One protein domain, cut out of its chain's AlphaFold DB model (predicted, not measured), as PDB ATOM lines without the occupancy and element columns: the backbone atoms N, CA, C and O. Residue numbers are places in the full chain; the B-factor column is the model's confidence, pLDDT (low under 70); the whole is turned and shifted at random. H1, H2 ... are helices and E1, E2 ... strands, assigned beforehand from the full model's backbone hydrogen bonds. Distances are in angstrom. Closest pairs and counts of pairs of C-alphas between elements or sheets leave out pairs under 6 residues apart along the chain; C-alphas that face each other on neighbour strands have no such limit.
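Overview. This is residues 3 to 103 of the 103 residues of an uncharacterized protein of Desulfobacteraceae bacterium (UniProt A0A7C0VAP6). A long two-stranded hairpin, E2 and E3, with short E1 beside E3, makes a wall; H2 and H4 cover one face of it in two layers, a layer of helices on a sheet. H1 packs on H2, and the tip of the hairpin, residues 64 to 69, sticks out. The printed part has 101 residues, in the order E1 H1 H2 H3 E2 E3 H4, four named helices and three named strands, class mixed. The antiparallel sheet runs E1 E3 E2; the whole is compact, with a radius of gyration of the C-alphas of 14.2 A, and spans 45 by 30 by 24 A.

Arrangement. E1, residues 3 to 6, is antiparallel to E3, residues 70 to 80, with N 3 and O 76 at 2.9 A. H1, residues 7 to 18, only grazes the sheet with residues 7 to 10. H1 touches H2, residues 27 to 40, the same way at 37 degrees, only just a steep tilt; their closest C-alphas, Val 14 and Ile 37, are 6.2 A apart. H2 is on the sheet at a height of 9.4 A, over E3 and E2, residues 52 to 63. E2 and E3 form a hairpin, with N 58 and O 75 at 2.9 A. H4, residues 86 to 101, is on the sheet, over E1 and E3, at a height of 9.7 A. With residues 88 to 92 alone it touches H3, residues 47 to 50; their closest C-alphas, Glu 48 and Glu 88, are 6.3 A apart. H2 and H4 are apart. In H1, H2 and H4 every O i to N i+4 pair is within hydrogen-bond range; H3 is too short for such a pair.

Along the chain. E1 begins at C-alpha 3 (-9.416, -16.296, 5.933). E2 measures 31.2 A, E3 31.1 A, H2 20.0 A and H4 22.0 A, which ends at C-alpha 101 (-13.750, -27.283, 8.185).

Size, cuts and confidence. The farthest C-alphas, Val 68 and Ser 83, are 45.5 A apart. The printed part has no cut and no long link; pLDDT is under 70 at residues 62 to 70.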
ATOM      1  N   ILE A   3      -8.341 -15.299   5.852       96.06
ATOM      2  CA  ILE A   3      -9.416 -16.296   5.933       96.06
ATOM      3  C   ILE A   3     -10.583 -15.736   6.739       96.06
ATOM      4  O   ILE A   3     -10.426 -14.785   7.501       96.06
ATOM      5  N   ARG A   4     -11.757 -16.338   6.571       94.75
ATOM      6  CA  ARG A   4     -12.940 -16.055   7.383       94.75
ATOM      7  C   ARG A   4     -13.277 -17.291   8.197       94.75
ATOM      8  O   ARG A   4     -13.327 -18.385   7.635       94.75
ATOM      9  N   VAL A   5     -13.505 -17.101   9.488       94.81
ATOM     10  CA  VAL A   5     -13.852 -18.163  10.431       94.81
ATOM     11  C   VAL A   5     -15.066 -17.702  11.227       94.81
ATOM     12  O   VAL A   5     -15.096 -16.583  11.723       94.81
ATOM     13  N   GLU A   6     -16.096 -18.536  11.302       93.81
ATOM     14  CA  GLU A   6     -17.277 -18.258  12.126       93.81
ATOM     15  C   GLU A   6     -16.900 -18.313  13.613       93.81
ATOM     16  O   GLU A   6     -16.084 -19.149  14.007       93.81
ATOM     17  N   SER A   7     -17.504 -17.450  14.435       93.69
ATOM     18  CA  SER A   7     -17.262 -17.403  15.887       93.69
ATOM     19  C   SER A   7     -17.421 -18.782  16.544       93.69
ATOM     20  O   SER A   7     -16.532 -19.243  17.263       93.69
ATOM     21  N   GLU A   8     -18.480 -19.513  16.181       92.75
ATOM     22  CA  GLU A   8     -18.738 -20.872  16.671       92.75
ATOM     23  C   GLU A   8     -17.586 -21.838  16.378       92.75
ATOM     24  O   GLU A   8     -17.272 -22.693  17.199       92.75
ATOM     25  N   LYS A   9     -16.906 -21.700  15.235       95.06
ATOM     26  CA  LYS A   9     -15.772 -22.569  14.890       95.06
ATOM     27  C   LYS A   9     -14.555 -22.297  15.760       95.06
ATOM     28  O   LYS A   9     -13.865 -23.247  16.118       95.06
ATOM     29  N   LEU A  10     -14.292 -21.038  16.108       95.25
ATOM     30  CA  LEU A  10     -13.228 -20.696  17.057       95.25
ATOM     31  C   LEU A  10     -13.565 -21.218  18.458       95.25
ATOM     32  O   LEU A  10     -12.737 -21.896  19.063       95.25
ATOM     33  N   SER A  11     -14.794 -20.998  18.935       95.69
ATOM     34  CA  SER A  11     -15.238 -21.507  20.240       95.69
ATOM     35  C   SER A  11     -15.177 -23.041  20.313       95.69
ATOM     36  O   SER A  11     -14.562 -23.607  21.218       95.69
ATOM     37  N   ASN A  12     -15.696 -23.736  19.294       95.94
ATOM     38  CA  ASN A  12     -15.645 -25.196  19.204       95.94
ATOM     39  C   ASN A  12     -14.212 -25.738  19.137       95.94
ATOM     40  O   ASN A  12     -13.939 -26.815  19.671       95.94
ATOM     41  N   ALA A  13     -13.290 -25.019  18.492       96.31
ATOM     42  CA  ALA A  13     -11.881 -25.396  18.460       96.31
ATOM     43  C   ALA A  13     -11.280 -25.390  19.869       96.31
ATOM     44  O   ALA A  13     -10.686 -26.389  20.276       96.31
ATOM     45  N   VAL A  14     -11.480 -24.301  20.619       96.75
ATOM     46  CA  VAL A  14     -10.992 -24.178  21.997       96.75
ATOM     47  C   VAL A  14     -11.637 -25.232  22.892       96.75
ATOM     48  O   VAL A  14     -10.923 -25.934  23.601       96.75
ATOM     49  N   LYS A  15     -12.949 -25.462  22.774       96.62
ATOM     50  CA  LYS A  15     -13.650 -26.521  23.516       96.62
ATOM     51  C   LYS A  15     -13.069 -27.908  23.269       96.62
ATOM     52  O   LYS A  15     -12.915 -28.678  24.209       96.62
ATOM     53  N   ARG A  16     -12.703 -28.235  22.025       95.81
ATOM     54  CA  ARG A  16     -12.068 -29.526  21.700       95.81
ATOM     55  C   ARG A  16     -10.620 -29.639  22.187       95.81
ATOM     56  O   ARG A  16     -10.166 -30.760  22.387       95.81
ATOM     57  N   LEU A  17      -9.892 -28.529  22.316       95.06
ATOM     58  CA  LEU A  17      -8.475 -28.524  22.703       95.06
ATOM     59  C   LEU A  17      -8.281 -28.416  24.222       95.06
ATOM     60  O   LEU A  17      -7.456 -29.138  24.768       95.06
ATOM     61  N   GLU A  18      -9.070 -27.572  24.888       94.12
ATOM     62  CA  GLU A  18      -8.932 -27.231  26.313       94.12
ATOM     63  C   GLU A  18     -10.114 -27.680  27.182       94.12
ATOM     64  O   GLU A  18     -10.042 -27.599  28.405       94.12
ATOM     65  N   GLY A  19     -11.220 -28.137  26.588       95.00
ATOM     66  CA  GLY A  19     -12.411 -28.547  27.340       95.00
ATOM     67  C   GLY A  19     -13.260 -27.390  27.881       95.00
ATOM     68  O   GLY A  19     -14.185 -27.642  28.650       95.00
ATOM     69  N   ILE A  20     -12.980 -26.144  27.478       93.69
ATOM     70  CA  ILE A  20     -13.716 -24.943  27.909       93.69
ATOM     71  C   ILE A  20     -14.548 -24.347  26.773       93.69
ATOM     72  O   ILE A  20     -14.141 -24.353  25.615       93.69
ATOM     73  N   GLU A  21     -15.714 -23.809  27.106       92.62
ATOM     74  CA  GLU A  21     -16.598 -23.146  26.148       92.62
ATOM     75  C   GLU A  21     -16.439 -21.631  26.261       92.62
ATOM     76  O   GLU A  21     -16.629 -21.064  27.336       92.62
ATOM     77  N   LEU A  22     -16.056 -20.990  25.154       92.81
ATOM     78  CA  LEU A  22     -15.867 -19.543  25.089       92.81
ATOM     79  C   LEU A  22     -17.035 -18.881  24.366       92.81
ATOM     80  O   LEU A  22     -17.527 -19.390  23.356       92.81
ATOM     81  N   VAL A  23     -17.419 -17.703  24.842       93.19
ATOM     82  CA  VAL A  23     -18.280 -16.774  24.110       93.19
ATOM     83  C   VAL A  23     -17.367 -15.707  23.519       93.19
ATOM     84  O   VAL A  23     -16.570 -15.130  24.249       93.19
ATOM     85  N   LEU A  24     -17.438 -15.499  22.203       93.69
ATOM     86  CA  LEU A  24     -16.611 -14.511  21.508       93.69
ATOM     87  C   LEU A  24     -17.515 -13.398  20.992       93.69
ATOM     88  O   LEU A  24     -18.360 -13.651  20.126       93.69
ATOM     89  N   GLU A  25     -17.327 -12.190  21.506       90.50
ATOM     90  CA  GLU A  25     -18.132 -11.020  21.161       90.50
ATOM     91  C   GLU A  25     -17.337 -10.016  20.320       90.50
ATOM     92  O   GLU A  25     -17.902  -9.365  19.435       90.50
ATOM     93  N   ASP A  26     -16.024  -9.922  20.547       92.31
ATOM     94  CA  ASP A  26     -15.172  -8.922  19.911       92.31
ATOM     95  C   ASP A  26     -13.830  -9.468  19.373       92.31
ATOM     96  O   ASP A  26     -13.568 -10.672  19.316       92.31
ATOM     97  N   GLU A  27     -12.988  -8.558  18.870       95.00
ATOM     98  CA  GLU A  27     -11.658  -8.885  18.344       95.00
ATOM     99  C   GLU A  27     -10.736  -9.523  19.397       95.00
ATOM    100  O   GLU A  27      -9.921 -10.384  19.049       95.00
ATOM    101  N   ARG A  28     -10.816  -9.077  20.653       95.62
ATOM    102  CA  ARG A  28      -9.927  -9.512  21.735       95.62
ATOM    103  C   ARG A  28     -10.232 -10.954  22.099       95.62
ATOM    104  O   ARG A  28      -9.312 -11.767  22.069       95.62
ATOM    105  N   ASP A  29     -11.508 -11.285  22.290       95.50
ATOM    106  CA  ASP A  29     -11.934 -12.658  22.584       95.50
ATOM    107  C   ASP A  29     -11.483 -13.614  21.472       95.50
ATOM    108  O   ASP A  29     -10.909 -14.679  21.711       95.50
ATOM    109  N   ALA A  30     -11.701 -13.212  20.216       95.88
ATOM    110  CA  ALA A  30     -11.297 -14.004  19.064       95.88
ATOM    111  C   ALA A  30      -9.776 -14.162  18.959       95.88
ATOM    112  O   ALA A  30      -9.309 -15.204  18.490       95.88
ATOM    113  N   ARG A  31      -8.997 -13.162  19.389       96.81
ATOM    114  CA  ARG A  31      -7.536 -13.255  19.442       96.81
ATOM    115  C   ARG A  31      -7.068 -14.233  20.499       96.81
ATOM    116  O   ARG A  31      -6.269 -15.099  20.157       96.81
ATOM    117  N   GLU A  32      -7.594 -14.159  21.713       96.44
ATOM    118  CA  GLU A  32      -7.250 -15.110  22.774       96.44
ATOM    119  C   GLU A  32      -7.612 -16.544  22.363       96.44
ATOM    120  O   GLU A  32      -6.777 -17.448  22.429       96.44
ATOM    121  N   ALA A  33      -8.817 -16.745  21.820       96.81
ATOM    122  CA  ALA A  33      -9.243 -18.044  21.308       96.81
ATOM    123  C   ALA A  33      -8.308 -18.560  20.203       96.81
ATOM    124  O   ALA A  33      -7.918 -19.729  20.198       96.81
ATOM    125  N   PHE A  34      -7.917 -17.693  19.268       96.38
ATOM    126  CA  PHE A  34      -7.000 -18.065  18.198       96.38
ATOM    127  C   PHE A  34      -5.601 -18.405  18.727       96.38
ATOM    128  O   PHE A  34      -5.026 -19.408  18.307       96.38
ATOM    129  N   GLU A  35      -5.067 -17.637  19.676       95.19
ATOM    130  CA  GLU A  35      -3.766 -17.903  20.294       95.19
ATOM    131  C   GLU A  35      -3.724 -19.265  20.994       95.19
ATOM    132  O   GLU A  35      -2.766 -20.016  20.784       95.19
ATOM    133  N   ILE A  36      -4.784 -19.626  21.727       95.81
ATOM    134  CA  ILE A  36      -4.936 -20.954  22.342       95.81
ATOM    135  C   ILE A  36      -4.871 -22.048  21.269       95.81
ATOM    136  O   ILE A  36      -4.131 -23.024  21.410       95.81
ATOM    137  N   ILE A  37      -5.610 -21.887  20.166       95.19
ATOM    138  CA  ILE A  37      -5.645 -22.871  19.074       95.19
ATOM    139  C   ILE A  37      -4.257 -23.058  18.460       95.19
ATOM    140  O   ILE A  37      -3.817 -24.194  18.273       95.19
ATOM    141  N   ILE A  38      -3.565 -21.962  18.141       93.88
ATOM    142  CA  ILE A  38      -2.226 -22.004  17.543       93.88
ATOM    143  C   ILE A  38      -1.231 -22.681  18.488       93.88
ATOM    144  O   ILE A  38      -0.433 -23.512  18.042       93.88
ATOM    145  N   GLU A  39      -1.281 -22.355  19.778       93.56
ATOM    146  CA  GLU A  39      -0.392 -22.929  20.784       93.56
ATOM    147  C   GLU A  39      -0.610 -24.434  20.945       93.56
ATOM    148  O   GLU A  39       0.328 -25.218  20.800       93.56
ATOM    149  N   LYS A  40      -1.858 -24.868  21.132       93.62
ATOM    150  CA  LYS A  40      -2.188 -26.285  21.350       93.62
ATOM    151  C   LYS A  40      -2.014 -27.148  20.109       93.62
ATOM    152  O   LYS A  40      -1.796 -28.352  20.213       93.62
ATOM    153  N   LYS A  41      -2.053 -26.543  18.921       90.44
ATOM    154  CA  LYS A  41      -1.700 -27.206  17.658       90.44
ATOM    155  C   LYS A  41      -0.192 -27.263  17.399       90.44
ATOM    156  O   LYS A  41       0.209 -27.836  16.386       90.44
ATOM    157  N   GLY A  42       0.633 -26.665  18.263       89.81
ATOM    158  CA  GLY A  42       2.083 -26.585  18.078       89.81
ATOM    159  C   GLY A  42       2.486 -25.773  16.846       89.81
ATOM    160  O   GLY A  42       3.564 -25.980  16.294       89.81
ATOM    161  N   LEU A  43       1.614 -24.876  16.369       88.69
ATOM    162  CA  LEU A  43       1.873 -24.093  15.161       88.69
ATOM    163  C   LEU A  43       2.911 -22.999  15.415       88.69
ATOM    164  O   LEU A  43       3.704 -22.742  14.516       88.69
ATOM    165  N   LYS A  44       2.981 -22.437  16.637       86.38
ATOM    166  CA  LYS A  44       3.986 -21.419  17.018       86.38
ATOM    167  C   LYS A  44       5.424 -21.879  16.757       86.38
ATOM    168  O   LYS A  44       6.277 -21.056  16.442       86.38
ATOM    169  N   GLU A  45       5.695 -23.182  16.855       87.62
ATOM    170  CA  GLU A  45       7.048 -23.716  16.682       87.62
ATOM    171  C   GLU A  45       7.469 -23.914  15.227       87.62
ATOM    172  O   GLU A  45       8.667 -24.030  14.949       87.62
ATOM    173  N   ARG A  46       6.512 -23.919  14.296       87.06
ATOM    174  CA  ARG A  46       6.776 -24.177  12.881       87.06
ATOM    175  C   ARG A  46       7.404 -22.973  12.200       87.06
ATOM    176  O   ARG A  46       7.039 -21.827  12.460       87.06
ATOM    177  N   GLU A  47       8.315 -23.252  11.276       85.25
ATOM    178  CA  GLU A  47       9.066 -22.218  10.568       85.25
ATOM    179  C   GLU A  47       8.139 -21.305   9.756       85.25
ATOM    180  O   GLU A  47       8.250 -20.086   9.853       85.25
ATOM    181  N   GLU A  48       7.153 -21.863   9.041       83.50
ATOM    182  CA  GLU A  48       6.180 -21.065   8.282       83.50
ATOM    183  C   GLU A  48       5.336 -20.117   9.155       83.50
ATOM    184  O   GLU A  48       4.910 -19.063   8.681       83.50
ATOM    185  N   PHE A  49       5.098 -20.468  10.424       87.19
ATOM    186  CA  PHE A  49       4.328 -19.641  11.352       87.19
ATOM    187  C   PHE A  49       5.194 -18.544  11.975       87.19
ATOM    188  O   PHE A  49       4.740 -17.414  12.123       87.19
ATOM    189  N   LYS A  50       6.461 -18.852  12.282       90.00
ATOM    190  CA  LYS A  50       7.445 -17.880  12.789       90.00
ATOM    191  C   LYS A  50       7.696 -16.732  11.805       90.00
ATOM    192  O   LYS A  50       7.984 -15.627  12.241       90.00
ATOM    193  N   LYS A  51       7.503 -16.971  10.503       92.69
ATOM    194  CA  LYS A  51       7.590 -15.948   9.444       92.69
ATOM    195  C   LYS A  51       6.318 -15.089   9.298       92.69
ATOM    196  O   LYS A  51       6.181 -14.339   8.325       92.69
ATOM    197  N   ILE A  52       5.344 -15.208  10.206       94.00
ATOM    198  CA  ILE A  52       4.209 -14.283  10.297       94.00
ATOM    199  C   ILE A  52       4.630 -13.091  11.160       94.00
ATOM    200  O   ILE A  52       4.798 -13.215  12.368       94.00
ATOM    201  N   LYS A  53       4.747 -11.919  10.533       95.19
ATOM    202  CA  LYS A  53       5.041 -10.642  11.198       95.19
ATOM    203  C   LYS A  53       3.905 -10.210  12.124       95.19
ATOM    204  O   LYS A  53       4.146  -9.664  13.192       95.19
ATOM    205  N   GLU A  54       2.665 -10.397  11.679       94.81
ATOM    206  CA  GLU A  54       1.491  -9.900  12.389       94.81
ATOM    207  C   GLU A  54       0.249 -10.725  12.043       94.81
ATOM    208  O   GLU A  54       0.045 -11.124  10.891       94.81
ATOM    209  N   ILE A  55      -0.608 -10.942  13.042       95.50
ATOM    210  CA  ILE A  55      -1.942 -11.518  12.860       95.50
ATOM    211  C   ILE A  55      -2.962 -10.464  13.254       95.50
ATOM    212  O   ILE A  55      -2.993 -10.032  14.407       95.50
ATOM    213  N   LYS A  56      -3.809 -10.065  12.304       96.94
ATOM    214  CA  LYS A  56      -4.916  -9.128  12.527       96.94
ATOM    215  C   LYS A  56      -6.225  -9.890  12.529       96.94
ATOM    216  O   LYS A  56      -6.452 -10.727  11.658       96.94
ATOM    217  N   ILE A  57      -7.088  -9.593  13.486       97.06
ATOM    218  CA  ILE A  57      -8.423 -10.173  13.566       97.06
ATOM    219  C   ILE A  57      -9.409  -9.028  13.448       97.06
ATOM    220  O   ILE A  57      -9.240  -7.988  14.064       97.06
ATOM    221  N   THR A  58     -10.412  -9.191  12.597       95.94
ATOM    222  CA  THR A  58     -11.440  -8.172  12.399       95.94
ATOM    223  C   THR A  58     -12.807  -8.837  12.475       95.94
ATOM    224  O   THR A  58     -13.076  -9.730  11.662       95.94
ATOM    225  N   PRO A  59     -13.678  -8.437  13.417       92.62
ATOM    226  CA  PRO A  59     -15.049  -8.917  13.449       92.62
ATOM    227  C   PRO A  59     -15.818  -8.376  12.239       92.62
ATOM    228  O   PRO A  59     -15.740  -7.203  11.885       92.62
ATOM    229  N   ILE A  60     -16.569  -9.256  11.596       89.56
ATOM    230  CA  ILE A  60     -17.470  -8.969  10.488       89.56
ATOM    231  C   ILE A  60     -18.844  -9.477  10.911       89.56
ATOM    232  O   ILE A  60     -19.074 -10.682  11.021       89.56
ATOM    233  N   GLN A  61     -19.777  -8.552  11.118       78.19
ATOM    234  CA  GLN A  61     -21.180  -8.910  11.286       78.19
ATOM    235  C   GLN A  61     -21.759  -9.230   9.910       78.19
ATOM    236  O   GLN A  61     -21.809  -8.370   9.029       78.19
ATOM    237  N   LYS A  62     -22.171 -10.483   9.702       68.75
ATOM    238  CA  LYS A  62     -22.908 -10.873   8.503       68.75
ATOM    239  C   LYS A  62     -24.373 -11.061   8.875       68.75
ATOM    240  O   LYS A  62     -24.726 -12.026   9.549       68.75
ATOM    241  N   TYR A  63     -25.212 -10.141   8.416       56.62
ATOM    242  CA  TYR A  63     -26.661 -10.283   8.498       56.62
ATOM    243  C   TYR A  63     -27.103 -11.329   7.467       56.62
ATOM    244  O   TYR A  63     -26.891 -11.148   6.264       56.62
ATOM    245  N   GLU A  64     -27.668 -12.448   7.923       55.78
ATOM    246  CA  GLU A  64     -28.490 -13.281   7.044       55.78
ATOM    247  C   GLU A  64     -29.830 -12.556   6.833       55.78
ATOM    248  O   GLU A  64     -30.189 -11.664   7.593       55.78
ATOM    249  N   THR A  65     -30.538 -12.862   5.749       55.31
ATOM    250  CA  THR A  65     -31.634 -12.097   5.111       55.31
ATOM    251  C   THR A  65     -32.871 -11.760   5.970       55.31
ATOM    252  O   THR A  65     -33.855 -11.238   5.452       55.31
ATOM    253  N   SER A  66     -32.829 -11.988   7.281       54.94
ATOM    254  CA  SER A  66     -33.804 -11.523   8.265       54.94
ATOM    255  C   SER A  66     -33.067 -10.846   9.424       54.94
ATOM    256  O   SER A  66     -32.090 -11.388   9.933       54.94
ATOM    257  N   ALA A  67     -33.542  -9.678   9.864       56.12
ATOM    258  CA  ALA A  67     -32.928  -8.814  10.886       56.12
ATOM    259  C   ALA A  67     -32.821  -9.426  12.308       56.12
ATOM    260  O   ALA A  67     -32.635  -8.703  13.280       56.12
ATOM    261  N   VAL A  68     -32.962 -10.748  12.435       55.22
ATOM    262  CA  VAL A  68     -33.040 -11.501  13.693       55.22
ATOM    263  C   VAL A  68     -31.884 -12.505  13.839       55.22
ATOM    264  O   VAL A  68     -31.567 -12.891  14.957       55.22
ATOM    265  N   SER A  69     -31.202 -12.890  12.750       53.31
ATOM    266  CA  SER A  69     -30.055 -13.814  12.789       53.31
ATOM    267  C   SER A  69     -28.822 -13.163  12.162       53.31
ATOM    268  O   SER A  69     -28.730 -13.014  10.940       53.31
ATOM    269  N   TYR A  70     -27.867 -12.749  12.997       62.66
ATOM    270  CA  TYR A  70     -26.533 -12.372  12.540       62.66
ATOM    271  C   TYR A  70     -25.549 -13.486  12.889       62.66
ATOM    272  O   TYR A  70     -25.563 -14.024  13.993       62.66
ATOM    273  N   LYS A  71     -24.667 -13.818  11.945       79.31
ATOM    274  CA  LYS A  71     -23.506 -14.664  12.223       79.31
ATOM    275  C   LYS A  71     -22.302 -13.764  12.425       79.31
ATOM    276  O   LYS A  71     -21.938 -12.996  11.530       79.31
ATOM    277  N   LEU A  72     -21.687 -13.862  13.600       89.56
ATOM    278  CA  LEU A  72     -20.412 -13.214  13.860       89.56
ATOM    279  C   LEU A  72     -19.303 -14.021  13.179       89.56
ATOM    280  O   LEU A  72     -19.088 -15.198  13.473       89.56
ATOM    281  N   ILE A  73     -18.623 -13.385  12.230       93.12
ATOM    282  CA  ILE A  73     -17.512 -13.968  11.481       93.12
ATOM    283  C   ILE A  73     -16.266 -13.162  11.808       93.12
ATOM    284  O   ILE A  73     -16.286 -11.942  11.745       93.12
ATOM    285  N   PHE A  74     -15.154 -13.827  12.073       95.00
ATOM    286  CA  PHE A  74     -13.861 -13.184  12.227       95.00
ATOM    287  C   PHE A  74     -13.047 -13.346  10.947       95.00
ATOM    288  O   PHE A  74     -12.846 -14.452  10.436       95.00
ATOM    289  N   GLN A  75     -12.581 -12.228  10.397       96.62
ATOM    290  CA  GLN A  75     -11.557 -12.230   9.364       96.62
ATOM    291  C   GLN A  75     -10.191 -12.263  10.036       96.62
ATOM    292  O   GLN A  75      -9.834 -11.322  10.737       96.62
ATOM    293  N   ILE A  76      -9.431 -13.322   9.778       97.12
ATOM    294  CA  ILE A  76      -8.071 -13.491  10.283       97.12
ATOM    295  C   ILE A  76      -7.114 -13.204   9.131       97.12
ATOM    296  O   ILE A  76      -7.124 -13.888   8.103       97.12
ATOM    297  N   GLU A  77      -6.321 -12.155   9.282       97.50
ATOM    298  CA  GLU A  77      -5.308 -11.709   8.340       97.50
ATOM    299  C   GLU A  77      -3.915 -12.066   8.852       97.50
ATOM    300  O   GLU A  77      -3.508 -11.662   9.933       97.50
ATOM    301  N   PHE A  78      -3.182 -12.800   8.022       96.12
ATOM    302  CA  PHE A  78      -1.806 -13.219   8.245       96.12
ATOM    303  C   PHE A  78      -0.881 -12.342   7.406       96.12
ATOM    304  O   PHE A  78      -0.872 -12.441   6.167       96.12
ATOM    305  N   VAL A  79      -0.122 -11.479   8.073       96.25
ATOM    306  CA  VAL A  79       0.912 -10.640   7.467       96.25
ATOM    307  C   VAL A  79       2.226 -11.405   7.544       96.25
ATOM    308  O   VAL A  79       2.807 -11.552   8.612       96.25
ATOM    309  N   PHE A  80       2.676 -11.935   6.412       94.81
ATOM    310  CA  PHE A  80       3.921 -12.698   6.326       94.81
ATOM    311  C   PHE A  80       5.111 -11.786   6.035       94.81
ATOM    312  O   PHE A  80       4.942 -10.683   5.512       94.81
ATOM    313  N   GLU A  81       6.317 -12.276   6.301       94.50
ATOM    314  CA  GLU A  81       7.525 -11.678   5.747       94.50
ATOM    315  C   GLU A  81       7.534 -11.710   4.209       94.50
ATOM    316  O   GLU A  81       6.895 -12.549   3.557       94.50
ATOM    317  N   ASP A  82       8.261 -10.758   3.623       90.12
ATOM    318  CA  ASP A  82       8.333 -10.579   2.169       90.12
ATOM    319  C   ASP A  82       9.119 -11.717   1.502       90.12
ATOM    320  O   ASP A  82       8.855 -12.068   0.355       90.12
ATOM    321  N   SER A  83      10.022 -12.339   2.263       90.94
ATOM    322  CA  SER A  83      10.839 -13.502   1.901       90.94
ATOM    323  C   SER A  83      10.054 -14.812   1.796       90.94
ATOM    324  O   SER A  83      10.544 -15.759   1.190       90.94
ATOM    325  N   VAL A  84       8.854 -14.903   2.385       91.88
ATOM    326  CA  VAL A  84       8.106 -16.169   2.441       91.88
ATOM    327  C   VAL A  84       7.520 -16.502   1.074       91.88
ATOM    328  O   VAL A  84       6.717 -15.734   0.522       91.88
ATOM    329  N   GLU A  85       7.843 -17.690   0.567       94.00
ATOM    330  CA  GLU A  85       7.305 -18.181  -0.694       94.00
ATOM    331  C   GLU A  85       5.786 -18.377  -0.641       94.00
ATOM    332  O   GLU A  85       5.187 -18.720   0.383       94.00
ATOM    333  N   LEU A  86       5.129 -18.199  -1.789       93.44
ATOM    334  CA  LEU A  86       3.678 -18.350  -1.892       93.44
ATOM    335  C   LEU A  86       3.207 -19.756  -1.478       93.44
ATOM    336  O   LEU A  86       2.169 -19.882  -0.829       93.44
ATOM    337  N   ASN A  87       3.968 -20.799  -1.815       93.44
ATOM    338  CA  ASN A  87       3.620 -22.183  -1.490       93.44
ATOM    339  C   ASN A  87       3.630 -22.454   0.022       93.44
ATOM    340  O   ASN A  87       2.730 -23.136   0.514       93.44
ATOM    341  N   GLU A  88       4.578 -21.874   0.766       91.75
ATOM    342  CA  GLU A  88       4.613 -21.949   2.233       91.75
ATOM    343  C   GLU A  88       3.371 -21.283   2.841       91.75
ATOM    344  O   GLU A  88       2.666 -21.895   3.649       91.75
ATOM    345  N   LYS A  89       3.029 -20.072   2.368       93.69
ATOM    346  CA  LYS A  89       1.809 -19.357   2.791       93.69
ATOM    347  C   LYS A  89       0.564 -20.208   2.539       93.69
ATOM    348  O   LYS A  89      -0.268 -20.368   3.428       93.69
ATOM    349  N   ILE A  90       0.436 -20.784   1.340       94.50
ATOM    350  CA  ILE A  90      -0.713 -21.621   0.965       94.50
ATOM    351  C   ILE A  90      -0.821 -22.851   1.867       94.50
ATOM    352  O   ILE A  90      -1.928 -23.186   2.284       94.50
ATOM    353  N   ARG A  91       0.293 -23.527   2.166       93.19
ATOM    354  CA  ARG A  91       0.299 -24.743   2.989       93.19
ATOM    355  C   ARG A  91      -0.263 -24.477   4.385       93.19
ATOM    356  O   ARG A  91      -1.189 -25.172   4.797       93.19
ATOM    357  N   LEU A  92       0.234 -23.434   5.054       92.19
ATOM    358  CA  LEU A  92      -0.229 -23.047   6.388       92.19
ATOM    359  C   LEU A  92      -1.719 -22.684   6.387       92.19
ATOM    360  O   LEU A  92      -2.491 -23.153   7.225       92.19
ATOM    361  N   ILE A  93      -2.141 -21.867   5.417       94.75
ATOM    362  CA  ILE A  93      -3.534 -21.427   5.311       94.75
ATOM    363  C   ILE A  93      -4.470 -22.606   5.026       94.75
ATOM    364  O   ILE A  93      -5.536 -22.687   5.636       94.75
ATOM    365  N   LYS A  94      -4.077 -23.541   4.152       94.69
ATOM    366  CA  LYS A  94      -4.856 -24.756   3.876       94.69
ATOM    367  C   LYS A  94      -5.019 -25.620   5.119       94.69
ATOM    368  O   LYS A  94      -6.137 -26.034   5.397       94.69
ATOM    369  N   GLU A  95      -3.953 -25.848   5.883       92.81
ATOM    370  CA  GLU A  95      -4.025 -26.640   7.118       92.81
ATOM    371  C   GLU A  95      -4.997 -26.022   8.132       92.81
ATOM    372  O   GLU A  95      -5.863 -26.719   8.667       92.81
ATOM    373  N   LEU A  96      -4.915 -24.704   8.346       93.00
ATOM    374  CA  LEU A  96      -5.843 -23.986   9.221       93.00
ATOM    375  C   LEU A  96      -7.289 -24.086   8.716       93.00
ATOM    376  O   LEU A  96      -8.197 -24.393   9.489       93.00
ATOM    377  N   GLN A  97      -7.521 -23.875   7.419       93.62
ATOM    378  CA  GLN A  97      -8.859 -23.983   6.833       93.62
ATOM    379  C   GLN A  97      -9.426 -25.401   6.926       93.62
ATOM    380  O   GLN A  97     -10.603 -25.567   7.247       93.62
ATOM    381  N   GLU A  98      -8.617 -26.426   6.665       94.69
ATOM    382  CA  GLU A  98      -9.023 -27.822   6.801       94.69
ATOM    383  C   GLU A  98      -9.362 -28.172   8.247       94.69
ATOM    384  O   GLU A  98     -10.353 -28.864   8.485       94.69
ATOM    385  N   TYR A  99      -8.594 -27.661   9.211       93.25
ATOM    386  CA  TYR A  99      -8.905 -27.827  10.624       93.25
ATOM    387  C   TYR A  99     -10.275 -27.229  10.966       93.25
ATOM    388  O   TYR A  99     -11.145 -27.958  11.440       93.25
ATOM    389  N   PHE A 100     -10.518 -25.957  10.633       92.94
ATOM    390  CA  PHE A 100     -11.808 -25.301  10.889       92.94
ATOM    391  C   PHE A 100     -12.974 -25.898  10.082       92.94
ATOM    392  O   PHE A 100     -14.136 -25.738  10.456       92.94
ATOM    393  N   LYS A 101     -12.714 -26.582   8.962       91.69
ATOM    394  CA  LYS A 101     -13.750 -27.283   8.185       91.69
ATOM    395  C   LYS A 101     -14.229 -28.574   8.864       91.69
ATOM    396  O   LYS A 101     -15.354 -28.986   8.609       91.69
ATOM    397  N   ARG A 102     -13.390 -29.209   9.691       90.25
ATOM    398  CA  ARG A 102     -13.702 -30.453  10.426       90.25
ATOM    399  C   ARG A 102     -14.323 -30.213  11.811       90.25
ATOM    400  O   ARG A 102     -14.601 -31.175  12.534       90.25
ATOM    401  N   LEU A 103     -14.454 -28.951  12.209       84.19
ATOM    402  CA  LEU A 103     -15.162 -28.542  13.419       84.19
ATOM    403  C   LEU A 103     -16.645 -28.418  13.113       84.19
ATOM    404  O   LEU A 103     -17.382 -29.091  13.867       84.19
TER     405      LEU A 103